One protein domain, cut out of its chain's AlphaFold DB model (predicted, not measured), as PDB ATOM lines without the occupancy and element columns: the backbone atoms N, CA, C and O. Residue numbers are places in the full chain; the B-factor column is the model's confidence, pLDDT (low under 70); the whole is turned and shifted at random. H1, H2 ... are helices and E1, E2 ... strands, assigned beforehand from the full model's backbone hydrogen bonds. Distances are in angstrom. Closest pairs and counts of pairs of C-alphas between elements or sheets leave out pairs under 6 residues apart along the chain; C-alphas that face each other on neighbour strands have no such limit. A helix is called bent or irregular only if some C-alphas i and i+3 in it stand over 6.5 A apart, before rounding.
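What this domain is: This is residues 47 to 202 of the 207 residues of the protein "Ribonuclease P protein subunit p29" of Macrostomum lignano (UniProt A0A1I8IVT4). A strongly twisted sheet of seven strands has two long helical pieces packed across it, arm H1a of the bent helix H1 over E2 and helix H2 over E6 and E7. H1b and H2 form a helical hairpin, from whose closed end residues 76 to 81 stick out, of which 80 and 81 belong to H2, and residues 193 to 202, of which 193 to 200 belong to H5, stick out as an arm. The printed part has 156 residues with five named helices and seven named strands, in the order H1 H2 E1 E2 E3 E4 E5 E6 H3 H4 E7 H5; the antiparallel sheet runs E4 E3 E2 E1 E5 E6 E7, and the class is mixed, helices and strands. It is compact, with a radius of gyration of the C-alphas of 16.0 A and spans of 47 by 44 by 31 A.

How they stand to each other: E1 (103 to 108), E2 (118 to 124), E3 (128 to 133) and E4 (138 to 143) form a meander, each strand the antiparallel neighbour of the one before. Within hydrogen-bond range are N 104 and O 119 at 2.8 A, N 122 and O 130 at 2.8 A, and N 131 and O 140 at 2.8 A. E5 (148 to 153) pairs with E1 by N 105 and O 150, 2.9 A, and forms a hairpin with E6 (156 to 161) by N 151 and O 158, 2.8 A. Edge strand E7 (185 to 188) pairs with E6 by N 157 and O 187, 2.8 A. H1 (47 to 73) was assigned as one helix by its hydrogen bonds but is bent, with C-alphas 63 and 66 7.8 A apart; its arms are H1a (47 to 63) and H1b (66 to 73). H1a is on the sheet at a height of 6.7 A, over E2 and only just not over E3, on which 2 of its C-alphas fall; it runs across the strands, at 76 degrees to E2 on the local plane. Its closest C-alphas to E2 are those of Ala 49 and Ile 120, 6.3 A apart. H2 (80 to 96) is on one face of the sheet, giving two layers, helix and sheet, at a height of 8.8 A, across E6 at 68 degrees on the local plane; its closest C-alphas to E7 are those of Ser 91 and Val 186, 6.8 A. With residues 83 to 90 alone H2 touches H1b, at a shallow tilt of 31 degrees, opposite ways; the closest C-alphas, of Gln 67 and Leu 90, are 6.0 A apart. With residues 95 to 96 alone it touches H4 (169 to 173), where the C-alphas of Arg 96 and Ala 173 are closest, 4.5 A. H3 (162 to 165) only grazes the sheet, and so does H5 (189 to 200), only just, with 5 pairs of C-alphas within 10 A. Every O i to N i+4 pair is within hydrogen-bond range in H1a, H1b, H2 and H4, and 7 of 8 in H5; H3 is too short for such a pair.

Where its parts are: H1a is 24.4 A long from C-alpha 47 at (-5.066, 6.291, -29.861), H1b 10.4 A, H2 24.9 A and H5 15.9 A, ending at C-alpha 200 at (-28.642, 0.799, -6.367). E4, E5 and E6 are each 16.3 A.

The domain as a whole: The C-alphas farthest apart, of Glu 171 and Arg 202, are 48.4 A apart. The printed part has no cut, and the link from H4 to E7 is long, 11 residues. Mean pLDDT of the printed part is 83.0; it is under 70 at residues 74 to 79, 178 to 183 and 187 to 202.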
ATOM      1  N   SER A  47      -4.483   5.106 -29.218       94.62
ATOM      2  CA  SER A  47      -5.066   6.291 -29.861       94.62
ATOM      3  C   SER A  47      -5.474   6.048 -31.318       94.62
ATOM      4  O   SER A  47      -6.546   6.470 -31.744       94.62
ATOM      5  N   LEU A  48      -4.662   5.315 -32.087       94.06
ATOM      6  CA  LEU A  48      -5.004   4.947 -33.462       94.06
ATOM      7  C   LEU A  48      -6.196   3.983 -33.492       94.06
ATOM      8  O   LEU A  48      -7.088   4.116 -34.328       94.06
ATOM      9  N   ALA A  49      -6.234   3.023 -32.565       94.06
ATOM     10  CA  ALA A  49      -7.367   2.112 -32.449       94.06
ATOM     11  C   ALA A  49      -8.656   2.866 -32.071       94.06
ATOM     12  O   ALA A  49      -9.718   2.560 -32.605       94.06
ATOM     13  N   GLU A  50      -8.573   3.883 -31.214       94.31
ATOM     14  CA  GLU A  50      -9.707   4.753 -30.885       94.31
ATOM     15  C   GLU A  50     -10.207   5.550 -32.091       94.31
ATOM     16  O   GLU A  50     -11.416   5.615 -32.308       94.31
ATOM     17  N   GLN A  51      -9.313   6.091 -32.920       95.38
ATOM     18  CA  GLN A  51      -9.702   6.753 -34.172       95.38
ATOM     19  C   GLN A  51     -10.428   5.786 -35.115       95.38
ATOM     20  O   GLN A  51     -11.479   6.121 -35.662       95.38
ATOM     21  N   MET A  52      -9.917   4.557 -35.256       95.06
ATOM     22  CA  MET A  52     -10.603   3.501 -36.011       95.06
ATOM     23  C   MET A  52     -11.989   3.198 -35.439       95.06
ATOM     24  O   MET A  52     -12.924   2.949 -36.197       95.06
ATOM     25  N   HIS A  53     -12.135   3.238 -34.116       95.00
ATOM     26  CA  HIS A  53     -13.414   3.015 -33.461       95.00
ATOM     27  C   HIS A  53     -14.426   4.131 -33.730       95.00
ATOM     28  O   HIS A  53     -15.586   3.823 -33.984       95.00
ATOM     29  N   GLN A  54     -14.005   5.398 -33.749       95.06
ATOM     30  CA  GLN A  54     -14.906   6.507 -34.083       95.06
ATOM     31  C   GLN A  54     -15.456   6.384 -35.508       95.06
ATOM     32  O   GLN A  54     -16.668   6.436 -35.703       95.06
ATOM     33  N   MET A  55     -14.589   6.089 -36.483       95.38
ATOM     34  CA  MET A  55     -15.031   5.825 -37.859       95.38
ATOM     35  C   MET A  55     -15.974   4.619 -37.936       95.38
ATOM     36  O   MET A  55     -16.951   4.621 -38.682       95.38
ATOM     37  N   TRP A  56     -15.704   3.577 -37.145       95.50
ATOM     38  CA  TRP A  56     -16.567   2.404 -37.092       95.50
ATOM     39  C   TRP A  56     -17.949   2.715 -36.505       95.50
ATOM     40  O   TRP A  56     -18.939   2.169 -36.984       95.50
ATOM     41  N   LEU A  57     -18.042   3.595 -35.503       93.06
ATOM     42  CA  LEU A  57     -19.323   4.022 -34.938       93.06
ATOM     43  C   LEU A  57     -20.179   4.751 -35.975       93.06
ATOM     44  O   LEU A  57     -21.375   4.483 -36.049       93.06
ATOM     45  N   GLU A  58     -19.587   5.638 -36.775       93.44
ATOM     46  CA  GLU A  58     -20.279   6.316 -37.880       93.44
ATOM     47  C   GLU A  58     -20.757   5.306 -38.928       93.44
ATOM     48  O   GLU A  58     -21.948   5.228 -39.215       93.44
ATOM     49  N   TYR A  59     -19.864   4.425 -39.386       94.25
ATOM     50  CA  TYR A  59     -20.205   3.348 -40.315       94.25
ATOM     51  C   TYR A  59     -21.348   2.455 -39.801       94.25
ATOM     52  O   TYR A  59     -22.284   2.128 -40.533       94.25
ATOM     53  N   ALA A  60     -21.286   2.036 -38.537       91.75
ATOM     54  CA  ALA A  60     -22.286   1.157 -37.951       91.75
ATOM     55  C   ALA A  60     -23.631   1.874 -37.760       91.75
ATOM     56  O   ALA A  60     -24.675   1.249 -37.958       91.75
ATOM     57  N   LYS A  61     -23.618   3.175 -37.433       90.06
ATOM     58  CA  LYS A  61     -24.819   4.021 -37.407       90.06
ATOM     59  C   LYS A  61     -25.435   4.146 -38.794       90.06
ATOM     60  O   LYS A  61     -26.635   3.952 -38.910       90.06
ATOM     61  N   ASP A  62     -24.650   4.356 -39.842       91.69
ATOM     62  CA  ASP A  62     -25.188   4.428 -41.205       91.69
ATOM     63  C   ASP A  62     -25.805   3.092 -41.647       91.69
ATOM     64  O   ASP A  62     -26.868   3.054 -42.268       91.69
ATOM     65  N   CYS A  63     -25.177   1.972 -41.276       89.94
ATOM     66  CA  CYS A  63     -25.664   0.644 -41.646       89.94
ATOM     67  C   CYS A  63     -26.893   0.180 -40.853       89.94
ATOM     68  O   CYS A  63     -27.682  -0.605 -41.378       89.94
ATOM     69  N   LEU A  64     -27.023   0.580 -39.583       86.69
ATOM     70  CA  LEU A  64     -28.071   0.089 -38.674       86.69
ATOM     71  C   LEU A  64     -29.086   1.159 -38.260       86.69
ATOM     72  O   LEU A  64     -30.106   0.815 -37.662       86.69
ATOM     73  N   GLY A  65     -28.831   2.429 -38.568       81.06
ATOM     74  CA  GLY A  65     -29.565   3.587 -38.056       81.06
ATOM     75  C   GLY A  65     -31.051   3.506 -38.348       81.06
ATOM     76  O   GLY A  65     -31.853   3.581 -37.431       81.06
ATOM     77  N   GLN A  66     -31.433   3.168 -39.581       82.31
ATOM     78  CA  GLN A  66     -32.849   3.030 -39.943       82.31
ATOM     79  C   GLN A  66     -33.583   1.964 -39.113       82.31
ATOM     80  O   GLN A  66     -34.755   2.134 -38.780       82.31
ATOM     81  N   GLN A  67     -32.932   0.838 -38.799       83.75
ATOM     82  CA  GLN A  67     -33.538  -0.203 -37.961       83.75
ATOM     83  C   GLN A  67     -33.570   0.209 -36.494       83.75
ATOM     84  O   GLN A  67     -34.524  -0.117 -35.792       83.75
ATOM     85  N   LEU A  68     -32.540   0.923 -36.047       79.75
ATOM     86  CA  LEU A  68     -32.443   1.426 -34.690       79.75
ATOM     87  C   LEU A  68     -33.496   2.510 -34.419       79.75
ATOM     88  O   LEU A  68     -34.207   2.425 -33.424       79.75
ATOM     89  N   ASP A  69     -33.677   3.446 -35.346       82.19
ATOM     90  CA  ASP A  69     -34.692   4.497 -35.281       82.19
ATOM     91  C   ASP A  69     -36.103   3.907 -35.284       82.19
ATOM     92  O   ASP A  69     -36.943   4.319 -34.493       82.19
ATOM     93  N   ARG A  70     -36.361   2.878 -36.104       81.06
ATOM     94  CA  ARG A  70     -37.644   2.148 -36.093       81.06
ATOM     95  C   ARG A  70     -37.910   1.438 -34.772       81.06
ATOM     96  O   ARG A  70     -39.059   1.368 -34.359       81.06
ATOM     97  N   LEU A  71     -36.878   0.892 -34.130       77.06
ATOM     98  CA  LEU A  71     -37.008   0.269 -32.813       77.06
ATOM     99  C   LEU A  71     -37.232   1.309 -31.712       77.06
ATOM    100  O   LEU A  71     -38.014   1.049 -30.808       77.06
ATOM    101  N   ASN A  72     -36.588   2.475 -31.805       76.69
ATOM    102  CA  ASN A  72     -36.767   3.573 -30.854       76.69
ATOM    103  C   ASN A  72     -38.127   4.274 -31.016       76.69
ATOM    104  O   ASN A  72     -38.708   4.699 -30.025       76.69
ATOM    105  N   ALA A  73     -38.633   4.383 -32.248       75.19
ATOM    106  CA  ALA A  73     -39.939   4.964 -32.565       75.19
ATOM    107  C   ALA A  73     -41.104   3.976 -32.394       75.19
ATOM    108  O   ALA A  73     -42.265   4.379 -32.416       75.19
ATOM    109  N   ALA A  74     -40.821   2.677 -32.263       67.12
ATOM    110  CA  ALA A  74     -41.833   1.690 -31.927       67.12
ATOM    111  C   ALA A  74     -42.244   1.884 -30.461       67.12
ATOM    112  O   ALA A  74     -41.618   1.350 -29.546       67.12
ATOM    113  N   ASP A  75     -43.312   2.651 -30.248       59.78
ATOM    114  CA  ASP A  75     -43.919   2.839 -28.935       59.78
ATOM    115  C   ASP A  75     -44.250   1.494 -28.263       59.78
ATOM    116  O   ASP A  75     -44.463   0.463 -28.919       59.78
ATOM    117  N   SER A  76     -44.417   1.517 -26.934       61.41
ATOM    118  CA  SER A  76     -44.882   0.371 -26.129       61.41
ATOM    119  C   SER A  76     -46.248  -0.198 -26.567       61.41
ATOM    120  O   SER A  76     -46.667  -1.235 -26.061       61.41
ATOM    121  N   SER A  77     -46.938   0.463 -27.503       56.59
ATOM    122  CA  SER A  77     -48.199   0.029 -28.114       56.59
ATOM    123  C   SER A  77     -48.019  -0.905 -29.323       56.59
ATOM    124  O   SER A  77     -49.010  -1.420 -29.851       56.59
ATOM    125  N   SER A  78     -46.792  -1.116 -29.808       62.81
ATOM    126  CA  SER A  78     -46.542  -1.999 -30.950       62.81
ATOM    127  C   SER A  78     -46.743  -3.476 -30.578       62.81
ATOM    128  O   SER A  78     -46.410  -3.934 -29.487       62.81
ATOM    129  N   THR A  79     -47.333  -4.261 -31.485       68.94
ATOM    130  CA  THR A  79     -47.566  -5.692 -31.250       68.94
ATOM    131  C   THR A  79     -46.235  -6.418 -31.031       68.94
ATOM    132  O   THR A  79     -45.320  -6.267 -31.838       68.94
ATOM    133  N   VAL A  80     -46.155  -7.295 -30.020       74.56
ATOM    134  CA  VAL A  80     -44.953  -8.096 -29.678       74.56
ATOM    135  C   VAL A  80     -44.308  -8.755 -30.909       74.56
ATOM    136  O   VAL A  80     -43.087  -8.785 -31.046       74.56
ATOM    137  N   LYS A  81     -45.126  -9.229 -31.861       77.94
ATOM    138  CA  LYS A  81     -44.656  -9.821 -33.126       77.94
ATOM    139  C   LYS A  81     -43.878  -8.832 -34.005       77.94
ATOM    140  O   LYS A  81     -42.869  -9.213 -34.591       77.94
ATOM    141  N   HIS A  82     -44.331  -7.582 -34.094       79.06
ATOM    142  CA  HIS A  82     -43.686  -6.544 -34.896       79.06
ATOM    143  C   HIS A  82     -42.324  -6.165 -34.307       79.06
ATOM    144  O   HIS A  82     -41.319  -6.161 -35.017       79.06
ATOM    145  N   GLN A  83     -42.267  -5.961 -32.989       78.75
ATOM    146  CA  GLN A  83     -41.020  -5.675 -32.283       78.75
ATOM    147  C   GLN A  83     -40.013  -6.826 -32.425       78.75
ATOM    148  O   GLN A  83     -38.834  -6.599 -32.698       78.75
ATOM    149  N   GLN A  84     -40.474  -8.076 -32.322       80.31
ATOM    150  CA  GLN A  84     -39.610  -9.242 -32.494       80.31
ATOM    151  C   GLN A  84     -39.042  -9.357 -33.916       80.31
ATOM    152  O   GLN A  84     -37.870  -9.700 -34.083       80.31
ATOM    153  N   GLN A  85     -39.831  -9.019 -34.938       83.44
ATOM    154  CA  GLN A  85     -39.361  -8.985 -36.322       83.44
ATOM    155  C   GLN A  85     -38.298  -7.896 -36.543       83.44
ATOM    156  O   GLN A  85     -37.281  -8.165 -37.188       83.44
ATOM    157  N   LEU A  86     -38.488  -6.696 -35.986       83.00
ATOM    158  CA  LEU A  86     -37.502  -5.611 -36.067       83.00
ATOM    159  C   LEU A  86     -36.183  -5.990 -35.375       83.00
ATOM    160  O   LEU A  86     -35.107  -5.802 -35.945       83.00
ATOM    161  N   LEU A  87     -36.259  -6.600 -34.187       81.62
ATOM    162  CA  LEU A  87     -35.084  -7.113 -33.475       81.62
ATOM    163  C   LEU A  87     -34.346  -8.170 -34.299       81.62
ATOM    164  O   LEU A  87     -33.120  -8.139 -34.377       81.62
ATOM    165  N   GLN A  88     -35.074  -9.074 -34.960       82.38
ATOM    166  CA  GLN A  88     -34.461 -10.066 -35.836       82.38
ATOM    167  C   GLN A  88     -33.741  -9.405 -37.020       82.38
ATOM    168  O   GLN A  88     -32.590  -9.746 -37.298       82.38
ATOM    169  N   GLN A  89     -34.361  -8.424 -37.676       85.12
ATOM    170  CA  GLN A  89     -33.741  -7.685 -38.780       85.12
ATOM    171  C   GLN A  89     -32.474  -6.940 -38.344       85.12
ATOM    172  O   GLN A  89     -31.469  -6.975 -39.058       85.12
ATOM    173  N   LEU A  90     -32.494  -6.303 -37.170       85.69
ATOM    174  CA  LEU A  90     -31.312  -5.653 -36.605       85.69
ATOM    175  C   LEU A  90     -30.218  -6.681 -36.302       85.69
ATOM    176  O   LEU A  90     -29.063  -6.483 -36.672       85.69
ATOM    177  N   SER A  91     -30.590  -7.811 -35.698       83.94
ATOM    178  CA  SER A  91     -29.668  -8.895 -35.359       83.94
ATOM    179  C   SER A  91     -28.955  -9.456 -36.599       83.94
ATOM    180  O   SER A  91     -27.739  -9.646 -36.597       83.94
ATOM    181  N   GLU A  92     -29.682  -9.655 -37.701       85.25
ATOM    182  CA  GLU A  92     -29.112 -10.152 -38.950       85.25
ATOM    183  C   GLU A  92     -28.219  -9.116 -39.631       85.25
ATOM    184  O   GLU A  92     -27.194  -9.475 -40.211       85.25
ATOM    185  N   ALA A  93     -28.598  -7.838 -39.591       87.56
ATOM    186  CA  ALA A  93     -27.781  -6.763 -40.139       87.56
ATOM    187  C   ALA A  93     -26.478  -6.594 -39.349       87.56
ATOM    188  O   ALA A  93     -25.412  -6.527 -39.958       87.56
ATOM    189  N   ALA A  94     -26.538  -6.662 -38.017       87.88
ATOM    190  CA  ALA A  94     -25.364  -6.617 -37.152       87.88
ATOM    191  C   ALA A  94     -24.352  -7.730 -37.472       87.88
ATOM    192  O   ALA A  94     -23.148  -7.489 -37.483       87.88
ATOM    193  N   LEU A  95     -24.817  -8.943 -37.805       88.31
ATOM    194  CA  LEU A  95     -23.924 -10.029 -38.224       88.31
ATOM    195  C   LEU A  95     -23.248  -9.780 -39.578       88.31
ATOM    196  O   LEU A  95     -22.242 -10.425 -39.861       88.31
ATOM    197  N   ARG A  96     -23.780  -8.908 -40.442       89.12
ATOM    198  CA  ARG A  96     -23.176  -8.610 -41.756       89.12
ATOM    199  C   ARG A  96     -22.104  -7.533 -41.686       89.12
ATOM    200  O   ARG A  96     -21.283  -7.476 -42.597       89.12
ATOM    201  N   LEU A  97     -22.091  -6.728 -40.626       90.75
ATOM    202  CA  LEU A  97     -21.129  -5.645 -40.462       90.75
ATOM    203  C   LEU A  97     -19.686  -6.155 -40.453       90.75
ATOM    204  O   LEU A  97     -19.401  -7.270 -40.002       90.75
ATOM    205  N   ASP A  98     -18.766  -5.311 -40.913       92.25
ATOM    206  CA  ASP A  98     -17.362  -5.444 -40.550       92.25
ATOM    207  C   ASP A  98     -17.220  -5.104 -39.063       92.25
ATOM    208  O   ASP A  98     -17.787  -4.122 -38.589       92.25
ATOM    209  N   LEU A  99     -16.514  -5.949 -38.315       93.50
ATOM    210  CA  LEU A  99     -16.277  -5.750 -36.886       93.50
ATOM    211  C   LEU A  99     -14.889  -5.167 -36.622       93.50
ATOM    212  O   LEU A  99     -14.509  -4.981 -35.470       93.50
ATOM    213  N   THR A 100     -14.109  -4.894 -37.663       93.75
ATOM    214  CA  THR A 100     -12.834  -4.191 -37.554       93.75
ATOM    215  C   THR A 100     -13.095  -2.735 -37.161       93.75
ATOM    216  O   THR A 100     -13.813  -2.028 -37.853       93.75
ATOM    217  N   GLY A 101     -12.545  -2.293 -36.032       94.62
ATOM    218  CA  GLY A 101     -12.846  -1.013 -35.379       94.62
ATOM    219  C   GLY A 101     -13.921  -1.106 -34.289       94.62
ATOM    220  O   GLY A 101     -14.072  -0.185 -33.490       94.62
ATOM    221  N   ALA A 102     -14.631  -2.231 -34.168       95.25
ATOM    222  CA  ALA A 102     -15.627  -2.402 -33.116       95.25
ATOM    223  C   ALA A 102     -14.968  -2.520 -31.732       95.25
ATOM    224  O   ALA A 102     -13.990  -3.256 -31.555       95.25
ATOM    225  N   ARG A 103     -15.537  -1.840 -30.731       95.06
ATOM    226  CA  ARG A 103     -15.195  -2.050 -29.320       95.06
ATOM    227  C   ARG A 103     -15.907  -3.305 -28.833       95.06
ATOM    228  O   ARG A 103     -17.121  -3.427 -28.983       95.06
ATOM    229  N   MET A 104     -15.139  -4.248 -28.300       94.75
ATOM    230  CA  MET A 104     -15.628  -5.566 -27.912       94.75
ATOM    231  C   MET A 104     -15.250  -5.889 -26.469       94.75
ATOM    232  O   MET A 104     -14.122  -5.631 -26.046       94.75
ATOM    233  N   LEU A 105     -16.168  -6.528 -25.750       95.12
ATOM    234  CA  LEU A 105     -15.953  -7.113 -24.428       95.12
ATOM    235  C   LEU A 105     -16.266  -8.609 -24.479       95.12
ATOM    236  O   LEU A 105     -17.324  -9.022 -24.955       95.12
ATOM    237  N   VAL A 106     -15.364  -9.439 -23.965       95.19
ATOM    238  CA  VAL A 106     -15.587 -10.880 -23.861       95.19
ATOM    239  C   VAL A 106     -16.487 -11.176 -22.665       95.19
ATOM    240  O   VAL A 106     -16.036 -11.196 -21.522       95.19
ATOM    241  N   ALA A 107     -17.764 -11.434 -22.939       92.62
ATOM    242  CA  ALA A 107     -18.769 -11.756 -21.929       92.62
ATOM    243  C   ALA A 107     -18.599 -13.176 -21.385       92.62
ATOM    244  O   ALA A 107     -18.698 -13.433 -20.191       92.62
ATOM    245  N   HIS A 108     -18.358 -14.113 -22.299       92.88
ATOM    246  CA  HIS A 108     -18.210 -15.524 -21.994       92.88
ATOM    247  C   HIS A 108     -17.205 -16.133 -22.963       92.88
ATOM    248  O   HIS A 108     -17.224 -15.826 -24.154       92.88
ATOM    249  N   ALA A 109     -16.358 -17.027 -22.475       93.62
ATOM    250  CA  ALA A 109     -15.406 -17.762 -23.289       93.62
ATOM    251  C   ALA A 109     -15.259 -19.182 -22.750       93.62
ATOM    252  O   ALA A 109     -15.401 -19.422 -21.554       93.62
ATOM    253  N   SER A 110     -14.912 -20.122 -23.628       91.62
ATOM    254  CA  SER A 110     -14.564 -21.487 -23.217       91.62
ATOM    255  C   SER A 110     -13.335 -21.523 -22.304       91.62
ATOM    256  O   SER A 110     -13.150 -22.487 -21.567       91.62
ATOM    257  N   THR A 111     -12.475 -20.507 -22.378       89.56
ATOM    258  CA  THR A 111     -11.286 -20.369 -21.540       89.56
ATOM    259  C   THR A 111     -11.491 -19.214 -20.571       89.56
ATOM    260  O   THR A 111     -11.646 -18.072 -20.999       89.56
ATOM    261  N   ALA A 112     -11.428 -19.498 -19.268       91.88
ATOM    262  CA  ALA A 112     -11.676 -18.510 -18.218       91.88
ATOM    263  C   ALA A 112     -10.752 -17.280 -18.303       91.88
ATOM    264  O   ALA A 112     -11.196 -16.167 -18.049       91.88
ATOM    265  N   SER A 113      -9.500 -17.450 -18.748       93.06
ATOM    266  CA  SER A 113      -8.537 -16.345 -18.896       93.06
ATOM    267  C   SER A 113      -8.912 -15.308 -19.959       93.06
ATOM    268  O   SER A 113      -8.298 -14.246 -20.014       93.06
ATOM    269  N   GLN A 114      -9.877 -15.617 -20.828       92.25
ATOM    270  CA  GLN A 114     -10.339 -14.699 -21.864       92.25
ATOM    271  C   GLN A 114     -11.560 -13.887 -21.435       92.25
ATOM    272  O   GLN A 114     -11.867 -12.886 -22.077       92.25
ATOM    273  N   ILE A 115     -12.261 -14.313 -20.383       94.62
ATOM    274  CA  ILE A 115     -13.466 -13.645 -19.894       94.62
ATOM    275  C   ILE A 115     -13.079 -12.280 -19.317       94.62
ATOM    276  O   ILE A 115     -12.083 -12.157 -18.610       94.62
ATOM    277  N   GLY A 116     -13.853 -11.246 -19.649       93.19
ATOM    278  CA  GLY A 116     -13.615  -9.875 -19.201       93.19
ATOM    279  C   GLY A 116     -12.566  -9.108 -20.007       93.19
ATOM    280  O   GLY A 116     -12.389  -7.914 -19.782       93.19
ATOM    281  N   LEU A 117     -11.895  -9.740 -20.980       94.31
ATOM    282  CA  LEU A 117     -11.001  -9.013 -21.878       94.31
ATOM    283  C   LEU A 117     -11.803  -8.032 -22.735       94.31
ATOM    284  O   LEU A 117     -12.779  -8.412 -23.383       94.31
ATOM    285  N   SER A 118     -11.359  -6.780 -22.769       94.69
ATOM    286  CA  SER A 118     -11.950  -5.724 -23.583       94.69
ATOM    287  C   SER A 118     -10.912  -5.098 -24.508       94.69
ATOM    288  O   SER A 118      -9.705  -5.137 -24.255       94.69
ATOM    289  N   GLY A 119     -11.375  -4.546 -25.623       95.00
ATOM    290  CA  GLY A 119     -10.504  -3.857 -26.561       95.00
ATOM    291  C   GLY A 119     -11.176  -3.551 -27.886       95.00
ATOM    292  O   GLY A 119     -12.328  -3.906 -28.123       95.00
ATOM    293  N   ILE A 120     -10.428  -2.894 -28.765       96.06
ATOM    294  CA  ILE A 120     -10.895  -2.535 -30.104       96.06
ATOM    295  C   ILE A 120     -10.392  -3.583 -31.089       96.06
ATOM    296  O   ILE A 120      -9.209  -3.924 -31.096       96.06
ATOM    297  N   CYS A 121     -11.278  -4.124 -31.918       95.62
ATOM    298  CA  CYS A 121     -10.910  -5.108 -32.922       95.62
ATOM    299  C   CYS A 121     -10.054  -4.464 -34.018       95.62
ATOM    300  O   CYS A 121     -10.523  -3.647 -34.796       95.62
ATOM    301  N   VAL A 122      -8.789  -4.851 -34.104       94.81
ATOM    302  CA  VAL A 122      -7.857  -4.377 -35.136       94.81
ATOM    303  C   VAL A 122      -7.977  -5.220 -36.394       94.81
ATOM    304  O   VAL A 122      -7.803  -4.741 -37.509       94.81
ATOM    305  N   MET A 123      -8.176  -6.521 -36.207       92.56
ATOM    306  CA  MET A 123      -8.168  -7.464 -37.305       92.56
ATOM    307  C   MET A 123      -9.110  -8.606 -37.010       92.56
ATOM    308  O   MET A 123      -8.997  -9.307 -36.000       92.56
ATOM    309  N   GLU A 124      -9.973  -8.848 -37.979       92.38
ATOM    310  CA  GLU A 124     -10.842  -9.995 -37.987       92.38
ATOM    311  C   GLU A 124     -10.340 -11.051 -38.979       92.38
ATOM    312  O   GLU A 124     -10.176 -10.806 -40.173       92.38
ATOM    313  N   THR A 125     -10.124 -12.275 -38.496       90.94
ATOM    314  CA  THR A 125      -9.816 -13.425 -39.357       90.94
ATOM    315  C   THR A 125     -10.995 -14.390 -39.402       90.94
ATOM    316  O   THR A 125     -12.029 -14.176 -38.773       90.94
ATOM    317  N   LYS A 126     -10.861 -15.508 -40.123       90.94
ATOM    318  CA  LYS A 126     -11.913 -16.533 -40.175       90.94
ATOM    319  C   LYS A 126     -12.293 -17.061 -38.785       90.94
ATOM    320  O   LYS A 126     -13.468 -17.286 -38.541       90.94
ATOM    321  N   LEU A 127     -11.326 -17.287 -37.894       92.88
ATOM    322  CA  LEU A 127     -11.544 -18.020 -36.634       92.88
ATOM    323  C   LEU A 127     -11.156 -17.239 -35.380       92.88
ATOM    324  O   LEU A 127     -11.394 -17.725 -34.278       92.88
ATOM    325  N   SER A 128     -10.569 -16.055 -35.524       93.31
ATOM    326  CA  SER A 128     -10.138 -15.249 -34.388       93.31
ATOM    327  C   SER A 128     -10.353 -13.761 -34.619       93.31
ATOM    328  O   SER A 128     -10.373 -13.288 -35.758       93.31
ATOM    329  N   PHE A 129     -10.474 -13.046 -33.509       94.31
ATOM    330  CA  PHE A 129     -10.382 -11.599 -33.425       94.31
ATOM    331  C   PHE A 129      -9.032 -11.215 -32.843       94.31
ATOM    332  O   PHE A 129      -8.516 -11.900 -31.957       94.31
ATOM    333  N   ARG A 130      -8.461 -10.119 -33.327       94.38
ATOM    334  CA  ARG A 130      -7.281  -9.503 -32.729       94.38
ATOM    335  C   ARG A 130      -7.694  -8.166 -32.138       94.38
ATOM    336  O   ARG A 130      -8.054  -7.265 -32.888       94.38
ATOM    337  N   LEU A 131      -7.674  -8.064 -30.815       95.44
ATOM    338  CA  LEU A 131      -8.131  -6.892 -30.074       95.44
ATOM    339  C   LEU A 131      -6.930  -6.096 -29.570       95.44
ATOM    340  O   LEU A 131      -6.037  -6.679 -28.965       95.44
ATOM    341  N   ALA A 132      -6.906  -4.783 -29.778       95.75
ATOM    342  CA  ALA A 132      -6.001  -3.885 -29.073       95.75
ATOM    343  C   ALA A 132      -6.571  -3.615 -27.677       95.75
ATOM    344  O   ALA A 132      -7.609  -2.966 -27.540       95.75
ATOM    345  N   ALA A 133      -5.908  -4.149 -26.652       94.44
ATOM    346  CA  ALA A 133      -6.318  -3.972 -25.267       94.44
ATOM    347  C   ALA A 133      -5.794  -2.638 -24.700       94.44
ATOM    348  O   ALA A 133      -4.601  -2.342 -24.864       94.44
ATOM    349  N   PRO A 134      -6.636  -1.841 -24.020       91.69
ATOM    350  CA  PRO A 134      -6.187  -0.660 -23.290       91.69
ATOM    351  C   PRO A 134      -5.309  -1.034 -22.079       91.69
ATOM    352  O   PRO A 134      -5.371  -2.167 -21.597       91.69
ATOM    353  N   PRO A 135      -4.493  -0.097 -21.561       88.00
ATOM    354  CA  PRO A 135      -4.211   1.233 -22.119       88.00
ATOM    355  C   PRO A 135      -3.075   1.222 -23.161       88.00
ATOM    356  O   PRO A 135      -2.929   2.155 -23.939       88.00
ATOM    357  N   HIS A 136      -2.266   0.159 -23.208       87.00
ATOM    358  CA  HIS A 136      -1.014   0.128 -23.981       87.00
ATOM    359  C   HIS A 136      -1.155  -0.393 -25.422       87.00
ATOM    360  O   HIS A 136      -0.153  -0.516 -26.128       87.00
ATOM    361  N   GLY A 137      -2.369  -0.779 -25.834       88.88
ATOM    362  CA  GLY A 137      -2.670  -1.269 -27.181       88.88
ATOM    363  C   GLY A 137      -1.976  -2.590 -27.541       88.88
ATOM    364  O   GLY A 137      -1.643  -2.863 -28.699       88.88
ATOM    365  N   ARG A 138      -1.749  -3.453 -26.540       93.94
ATOM    366  CA  ARG A 138      -1.246  -4.816 -26.765       93.94
ATOM    367  C   ARG A 138      -2.300  -5.623 -27.519       93.94
ATOM    368  O   ARG A 138      -3.459  -5.654 -27.113       93.94
ATOM    369  N   VAL A 139      -1.891  -6.322 -28.577       94.31
ATOM    370  CA  VAL A 139      -2.827  -7.095 -29.395       94.31
ATOM    371  C   VAL A 139      -3.065  -8.483 -28.794       94.31
ATOM    372  O   VAL A 139      -2.173  -9.334 -28.778       94.31
ATOM    373  N   LEU A 140      -4.288  -8.728 -28.333       94.00
ATOM    374  CA  LEU A 140      -4.778 -10.009 -27.829       94.00
ATOM    375  C   LEU A 140      -5.468 -10.781 -28.949       94.00
ATOM    376  O   LEU A 140      -6.145 -10.192 -29.784       94.00
ATOM    377  N   THR A 141      -5.305 -12.103 -28.988       93.94
ATOM    378  CA  THR A 141      -5.977 -12.949 -29.986       93.94
ATOM    379  C   THR A 141      -7.052 -13.777 -29.304       93.94
ATOM    380  O   THR A 141      -6.738 -14.623 -28.472       93.94
ATOM    381  N   ILE A 142      -8.308 -13.538 -29.673       94.75
ATOM    382  CA  ILE A 142      -9.482 -14.195 -29.102       94.75
ATOM    383  C   ILE A 142     -10.052 -15.181 -30.130       94.75
ATOM    384  O   ILE A 142     -10.360 -14.774 -31.255       94.75
ATOM    385  N   PRO A 143     -10.185 -16.478 -29.806       94.81
ATOM    386  CA  PRO A 143     -10.852 -17.439 -30.670       94.81
ATOM    387  C   PRO A 143     -12.354 -17.147 -30.750       94.81
ATOM    388  O   PRO A 143     -12.990 -16.747 -29.780       94.81
ATOM    389  N   LYS A 144     -12.938 -17.381 -31.924       93.81
ATOM    390  CA  LYS A 144     -14.378 -17.218 -32.165       93.81
ATOM    391  C   LYS A 144     -15.212 -18.381 -31.633       93.81
ATOM    392  O   LYS A 144     -16.379 -18.224 -31.293       93.81
ATOM    393  N   VAL A 145     -14.636 -19.578 -31.604       92.56
ATOM    394  CA  VAL A 145     -15.344 -20.776 -31.150       92.56
ATOM    395  C   VAL A 145     -15.429 -20.755 -29.628       92.56
ATOM    396  O   VAL A 145     -14.409 -20.618 -28.962       92.56
ATOM    397  N   GLY A 146     -16.643 -20.900 -29.092       90.00
ATOM    398  CA  GLY A 146     -16.880 -20.921 -27.645       90.00
ATOM    399  C   GLY A 146     -16.874 -19.546 -26.973       90.00
ATOM    400  O   GLY A 146     -16.855 -19.494 -25.747       90.00
ATOM    401  N   THR A 147     -16.908 -18.455 -27.747       94.06
ATOM    402  CA  THR A 147     -16.853 -17.083 -27.224       94.06
ATOM    403  C   THR A 147     -18.140 -16.316 -27.531       94.06
ATOM    404  O   THR A 147     -18.657 -16.361 -28.650       94.06
ATOM    405  N   THR A 148     -18.637 -15.584 -26.541       93.50
ATOM    406  CA  THR A 148     -19.728 -14.613 -26.653       93.50
ATOM    407  C   THR A 148     -19.157 -13.232 -26.373       93.50
ATOM    408  O   THR A 148     -18.464 -13.030 -25.374       93.50
ATOM    409  N   LEU A 149     -19.431 -12.292 -27.269       93.31
ATOM    410  CA  LEU A 149     -18.846 -10.957 -27.261       93.31
ATOM    411  C   LEU A 149     -19.958  -9.920 -27.138       93.31
ATOM    412  O   LEU A 149     -20.984 -10.040 -27.803       93.31
ATOM    413  N   HIS A 150     -19.739  -8.896 -26.328       93.75
ATOM    414  CA  HIS A 150     -20.531  -7.678 -26.354       93.75
ATOM    415  C   HIS A 150     -19.854  -6.666 -27.269       93.75
ATOM    416  O   HIS A 150     -18.644  -6.478 -27.179       93.75
ATOM    417  N   VAL A 151     -20.631  -6.043 -28.145       92.19
ATOM    418  CA  VAL A 151     -20.205  -4.951 -29.015       92.19
ATOM    419  C   VAL A 151     -21.020  -3.721 -28.662       92.19
ATOM    420  O   VAL A 151     -22.247  -3.787 -28.616       92.19
ATOM    421  N   GLU A 152     -20.334  -2.618 -28.404       88.06
ATOM    422  CA  GLU A 152     -20.952  -1.347 -28.028       88.06
ATOM    423  C   GLU A 152     -21.159  -0.478 -29.269       88.06
ATOM    424  O   GLU A 152     -20.227  -0.244 -30.043       88.06
ATOM    425  N   LEU A 153     -22.391  -0.007 -29.456       85.31
ATOM    426  CA  LEU A 153     -22.804   0.880 -30.534       85.31
ATOM    427  C   LEU A 153     -23.612   2.041 -29.945       85.31
ATOM    428  O   LEU A 153     -24.840   1.994 -29.885       85.31
ATOM    429  N   GLY A 154     -22.918   3.088 -29.495       80.88
ATOM    430  CA  GLY A 154     -23.564   4.229 -28.843       80.88
ATOM    431  C   GLY A 154     -24.343   3.790 -27.601       80.88
ATOM    432  O   GLY A 154     -23.736   3.351 -26.635       80.88
ATOM    433  N   SER A 155     -25.674   3.888 -27.649       76.06
ATOM    434  CA  SER A 155     -26.596   3.515 -26.562       76.06
ATOM    435  C   SER A 155     -27.104   2.065 -26.620       76.06
ATOM    436  O   SER A 155     -28.028   1.690 -25.890       76.06
ATOM    437  N   VAL A 156     -26.580   1.254 -27.544       81.12
ATOM    438  CA  VAL A 156     -26.990  -0.141 -27.733       81.12
ATOM    439  C   VAL A 156     -25.807  -1.075 -27.571       81.12
ATOM    440  O   VAL A 156     -24.750  -0.889 -28.172       81.12
ATOM    441  N   ARG A 157     -26.031  -2.159 -26.827       87.00
ATOM    442  CA  ARG A 157     -25.071  -3.239 -26.642       87.00
ATOM    443  C   ARG A 157     -25.549  -4.510 -27.331       87.00
ATOM    444  O   ARG A 157     -26.552  -5.122 -26.966       87.00
ATOM    445  N   LEU A 158     -24.790  -4.959 -28.320       88.69
ATOM    446  CA  LEU A 158     -25.074  -6.169 -29.085       88.69
ATOM    447  C   LEU A 158     -24.320  -7.358 -28.495       88.69
ATOM    448  O   LEU A 158     -23.099  -7.338 -28.390       88.69
ATOM    449  N   THR A 159     -25.026  -8.427 -28.148       91.12
ATOM    450  CA  THR A 159     -24.433  -9.702 -27.736       91.12
ATOM    451  C   THR A 159     -24.323 -10.624 -28.944       91.12
ATOM    452  O   THR A 159     -25.311 -11.195 -29.414       91.12
ATOM    453  N   LEU A 160     -23.099 -10.789 -29.440       91.06
ATOM    454  CA  LEU A 160     -22.770 -11.618 -30.591       91.06
ATOM    455  C   LEU A 160     -22.224 -12.979 -30.156       91.06
ATOM    456  O   LEU A 160     -21.300 -13.080 -29.347       91.06
ATOM    457  N   PHE A 161     -22.734 -14.043 -30.776       91.50
ATOM    458  CA  PHE A 161     -22.146 -15.374 -30.672       91.50
ATOM    459  C   PHE A 161     -21.030 -15.505 -31.703       91.50
ATOM    460  O   PHE A 161     -21.281 -15.616 -32.905       91.50
ATOM    461  N   ALA A 162     -19.777 -15.524 -31.252       91.12
ATOM    462  CA  ALA A 162     -18.645 -15.524 -32.169       91.12
ATOM    463  C   ALA A 162     -18.567 -16.804 -33.026       91.12
ATOM    464  O   ALA A 162     -18.033 -16.769 -34.136       91.12
ATOM    465  N   SER A 163     -19.199 -17.904 -32.596       89.31
ATOM    466  CA  SER A 163     -19.355 -19.134 -33.387       89.31
ATOM    467  C   SER A 163     -20.025 -18.893 -34.749       89.31
ATOM    468  O   SER A 163     -19.667 -19.537 -35.739       89.31
ATOM    469  N   GLN A 164     -20.932 -17.917 -34.836       88.44
ATOM    470  CA  GLN A 164     -21.639 -17.540 -36.066       88.44
ATOM    471  C   GLN A 164     -20.774 -16.717 -37.020       88.44
ATOM    472  O   GLN A 164     -21.038 -16.658 -38.223       88.44
ATOM    473  N   LEU A 165     -19.701 -16.132 -36.491       89.62
ATOM    474  CA  LEU A 165     -18.764 -15.268 -37.196       89.62
ATOM    475  C   LEU A 165     -17.549 -16.048 -37.719       89.62
ATOM    476  O   LEU A 165     -16.576 -15.442 -38.150       89.62
ATOM    477  N   THR A 166     -17.580 -17.385 -37.724       90.19
ATOM    478  CA  THR A 166     -16.471 -18.274 -38.151       90.19
ATOM    479  C   THR A 166     -16.220 -18.319 -39.671       90.19
ATOM    480  O   THR A 166     -15.541 -19.206 -40.203       90.19
ATOM    481  N   VAL A 167     -16.768 -17.344 -40.393       88.69
ATOM    482  CA  VAL A 167     -16.616 -17.122 -41.833       88.69
ATOM    483  C   VAL A 167     -15.733 -15.887 -42.033       88.69
ATOM    484  O   VAL A 167     -15.617 -15.050 -41.140       88.69
ATOM    485  N   ARG A 168     -15.055 -15.773 -43.178       88.88
ATOM    486  CA  ARG A 168     -14.259 -14.569 -43.466       88.88
ATOM    487  C   ARG A 168     -15.174 -13.338 -43.543       88.88
ATOM    488  O   ARG A 168     -16.262 -13.481 -44.095       88.88
ATOM    489  N   PRO A 169     -14.744 -12.147 -43.086       88.38
ATOM    490  CA  PRO A 169     -15.582 -10.940 -43.113       88.38
ATOM    491  C   PRO A 169     -16.181 -10.644 -44.497       88.38
ATOM    492  O   PRO A 169     -17.391 -10.487 -44.626       88.38
ATOM    493  N   ALA A 170     -15.363 -10.726 -45.553       87.94
ATOM    494  CA  ALA A 170     -15.815 -10.516 -46.932       87.94
ATOM    495  C   ALA A 170     -16.884 -11.528 -47.394       87.94
ATOM    496  O   ALA A 170     -17.815 -11.181 -48.112       87.94
ATOM    497  N   GLU A 171     -16.770 -12.787 -46.968       87.81
ATOM    498  CA  GLU A 171     -17.759 -13.831 -47.272       87.81
ATOM    499  C   GLU A 171     -19.014 -13.693 -46.393       87.81
ATOM    500  O   GLU A 171     -20.097 -14.130 -46.775       87.81
ATOM    501  N   ARG A 172     -18.885 -13.098 -45.201       88.38
ATOM    502  CA  ARG A 172     -19.987 -12.904 -44.257       88.38
ATOM    503  C   ARG A 172     -20.966 -11.838 -44.731       88.38
ATOM    504  O   ARG A 172     -22.166 -12.055 -44.589       88.38
ATOM    505  N   ALA A 173     -20.478 -10.747 -45.315       86.69
ATOM    506  CA  ALA A 173     -21.316  -9.638 -45.774       86.69
ATOM    507  C   ALA A 173     -22.421 -10.084 -46.755       86.69
ATOM    508  O   ALA A 173     -23.544  -9.591 -46.702       86.69
ATOM    509  N   THR A 174     -22.134 -11.074 -47.607       86.25
ATOM    510  CA  THR A 174     -23.073 -11.601 -48.615       86.25
ATOM    511  C   THR A 174     -23.790 -12.880 -48.177       86.25
ATOM    512  O   THR A 174     -24.684 -13.374 -48.870       86.25
ATOM    513  N   LYS A 175     -23.431 -13.439 -47.015       80.75
ATOM    514  CA  LYS A 175     -23.992 -14.701 -46.535       80.75
ATOM    515  C   LYS A 175     -25.457 -14.522 -46.140       80.75
ATOM    516  O   LYS A 175     -25.814 -13.685 -45.311       80.75
ATOM    517  N   ARG A 176     -26.315 -15.394 -46.672       74.62
ATOM    518  CA  ARG A 176     -27.689 -15.557 -46.180       74.62
ATOM    519  C   ARG A 176     -27.680 -16.396 -44.903       74.62
ATOM    520  O   ARG A 176     -27.127 -17.501 -44.885       74.62
ATOM    521  N   PHE A 177     -28.271 -15.875 -43.832       70.38
ATOM    522  CA  PHE A 177     -28.425 -16.621 -42.584       70.38
ATOM    523  C   PHE A 177     -29.501 -17.694 -42.751       70.38
ATOM    524  O   PHE A 177     -30.510 -17.480 -43.418       70.38
ATOM    525  N   ARG A 178     -29.246 -18.884 -42.198       69.00
ATOM    526  CA  ARG A 178     -30.214 -19.986 -42.222       69.00
ATOM    527  C   ARG A 178     -31.223 -19.790 -41.097       69.00
ATOM    528  O   ARG A 178     -30.822 -19.471 -39.976       69.00
ATOM    529  N   SER A 179     -32.495 -20.054 -41.384       59.38
ATOM    530  CA  SER A 179     -33.533 -20.182 -40.363       59.38
ATOM    531  C   SER A 179     -33.122 -21.267 -39.356       59.38
ATOM    532  O   SER A 179     -32.694 -22.355 -39.740       59.38
ATOM    533  N   GLY A 180     -33.160 -20.943 -38.060       62.69
ATOM    534  CA  GLY A 180     -32.782 -21.848 -36.965       62.69
ATOM    535  C   GLY A 180     -31.431 -21.563 -36.296       62.69
ATOM    536  O   GLY A 180     -31.117 -22.172 -35.278       62.69
ATOM    537  N   GLN A 181     -30.625 -20.627 -36.808       67.19
ATOM    538  CA  GLN A 181     -29.507 -20.087 -36.025       67.19
ATOM    539  C   GLN A 181     -30.045 -19.137 -34.950       67.19
ATOM    540  O   GLN A 181     -30.901 -18.305 -35.241       67.19
ATOM    541  N   ARG A 182     -29.537 -19.247 -33.715       69.06
ATOM    542  CA  ARG A 182     -29.911 -18.341 -32.619       69.06
ATOM    543  C   ARG A 182     -29.548 -16.901 -33.009       69.06
ATOM    544  O   ARG A 182     -28.363 -16.652 -33.198       69.06
ATOM    545  N   PRO A 183     -30.488 -15.956 -33.136       68.56
ATOM    546  CA  PRO A 183     -30.129 -14.584 -33.476       68.56
ATOM    547  C   PRO A 183     -29.246 -13.983 -32.371       68.56
ATOM    548  O   PRO A 183     -29.395 -14.362 -31.200       68.56
ATOM    549  N   PRO A 184     -28.311 -13.075 -32.703       70.19
ATOM    550  CA  PRO A 184     -27.621 -12.313 -31.678       70.19
ATOM    551  C   PRO A 184     -28.635 -11.502 -30.878       70.19
ATOM    552  O   PRO A 184     -29.670 -11.076 -31.397       70.19
ATOM    553  N   LEU A 185     -28.347 -11.325 -29.594       74.81
ATOM    554  CA  LEU A 185     -29.249 -10.621 -28.695       74.81
ATOM    555  C   LEU A 185     -28.900  -9.140 -28.713       74.81
ATOM    556  O   LEU A 185     -27.742  -8.767 -28.545       74.81
ATOM    557  N   VAL A 186     -29.907  -8.306 -28.919       70.44
ATOM    558  CA  VAL A 186     -29.782  -6.850 -28.880       70.44
ATOM    559  C   VAL A 186     -30.237  -6.415 -27.497       70.44
ATOM    560  O   VAL A 186     -31.389  -6.654 -27.133       70.44
ATOM    561  N   HIS A 187     -29.343  -5.817 -26.717       67.00
ATOM    562  CA  HIS A 187     -29.696  -5.178 -25.456       67.00
ATOM    563  C   HIS A 187     -29.611  -3.665 -25.634       67.00
ATOM    564  O   HIS A 187     -28.607  -3.141 -26.106       67.00
ATOM    565  N   PHE A 188     -30.673  -2.967 -25.257       60.47
ATOM    566  CA  PHE A 188     -30.672  -1.513 -25.166       60.47
ATOM    567  C   PHE A 188     -30.246  -1.124 -23.750       60.47
ATOM    568  O   PHE A 188     -30.783  -1.676 -22.783       60.47
ATOM    569  N   ASP A 189     -29.297  -0.194 -23.616       56.56
ATOM    570  CA  ASP A 189     -28.770   0.196 -22.300       56.56
ATOM    571  C   ASP A 189     -29.819   0.873 -21.407       56.56
ATOM    572  O   ASP A 189     -29.688   0.841 -20.187       56.56
ATOM    573  N   SER A 190     -30.936   1.353 -21.963       49.00
ATOM    574  CA  SER A 190     -32.071   1.875 -21.184       49.00
ATOM    575  C   SER A 190     -32.671   0.857 -20.198       49.00
ATOM    576  O   SER A 190     -33.299   1.249 -19.214       49.00
ATOM    577  N   LEU A 191     -32.460  -0.448 -20.412       40.97
ATOM    578  CA  LEU A 191     -32.827  -1.503 -19.458       40.97
ATOM    579  C   LEU A 191     -31.708  -1.832 -18.464       40.97
ATOM    580  O   LEU A 191     -31.999  -2.318 -17.373       40.97
ATOM    581  N   LEU A 192     -30.447  -1.566 -18.812       43.69
ATOM    582  CA  LEU A 192     -29.305  -1.808 -17.934       43.69
ATOM    583  C   LEU A 192     -29.130  -0.669 -16.924       43.69
ATOM    584  O   LEU A 192     -28.874  -0.957 -15.762       43.69
ATOM    585  N   GLU A 193     -29.353   0.589 -17.319       42.12
ATOM    586  CA  GLU A 193     -29.422   1.709 -16.370       42.12
ATOM    587  C   GLU A 193     -30.613   1.562 -15.423       42.12
ATOM    588  O   GLU A 193     -30.453   1.773 -14.228       42.12
ATOM    589  N   LYS A 194     -31.783   1.107 -15.899       41.66
ATOM    590  CA  LYS A 194     -32.917   0.795 -15.012       41.66
ATOM    591  C   LYS A 194     -32.616  -0.363 -14.061       41.66
ATOM    592  O   LYS A 194     -32.963  -0.266 -12.894       41.66
ATOM    593  N   ALA A 195     -31.953  -1.427 -14.517       42.94
ATOM    594  CA  ALA A 195     -31.574  -2.554 -13.657       42.94
ATOM    595  C   ALA A 195     -30.443  -2.202 -12.671       42.94
ATOM    596  O   ALA A 195     -30.455  -2.671 -11.538       42.94
ATOM    597  N   ALA A 196     -29.486  -1.362 -13.074       47.22
ATOM    598  CA  ALA A 196     -28.426  -0.859 -12.203       47.22
ATOM    599  C   ALA A 196     -28.956   0.178 -11.199       47.22
ATOM    600  O   ALA A 196     -28.576   0.134 -10.034       47.22
ATOM    601  N   ALA A 197     -29.878   1.057 -11.607       48.41
ATOM    602  CA  ALA A 197     -30.564   1.999 -10.722       48.41
ATOM    603  C   ALA A 197     -31.506   1.287  -9.735       48.41
ATOM    604  O   ALA A 197     -31.559   1.663  -8.572       48.41
ATOM    605  N   ASP A 198     -32.194   0.224 -10.157       49.38
ATOM    606  CA  ASP A 198     -33.042  -0.604  -9.288       49.38
ATOM    607  C   ASP A 198     -32.209  -1.509  -8.349       49.38
ATOM    608  O   ASP A 198     -32.630  -1.825  -7.239       49.38
ATOM    609  N   ALA A 199     -30.977  -1.869  -8.731       51.34
ATOM    610  CA  ALA A 199     -30.012  -2.510  -7.831       51.34
ATOM    611  C   ALA A 199     -29.376  -1.518  -6.834       51.34
ATOM    612  O   ALA A 199     -29.133  -1.883  -5.687       51.34
ATOM    613  N   ALA A 200     -29.147  -0.265  -7.240       50.59
ATOM    614  CA  ALA A 200     -28.642   0.799  -6.367       50.59
ATOM    615  C   ALA A 200     -29.725   1.374  -5.429       50.59
ATOM    616  O   ALA A 200     -29.412   1.808  -4.325       50.59
ATOM    617  N   GLY A 201     -31.001   1.332  -5.828       46.16
ATOM    618  CA  GLY A 201     -32.143   1.791  -5.027       46.16
ATOM    619  C   GLY A 201     -32.589   0.828  -3.920       46.16
ATOM    620  O   GLY A 201     -33.339   1.228  -3.037       46.16
ATOM    621  N   ARG A 202     -32.117  -0.427  -3.919       50.81
ATOM    622  CA  ARG A 202     -32.431  -1.436  -2.880       50.81
ATOM    623  C   ARG A 202     -31.391  -1.515  -1.755       50.81
ATOM    624  O   ARG A 202     -31.418  -2.457  -0.972       50.81
TER     625      ARG A 202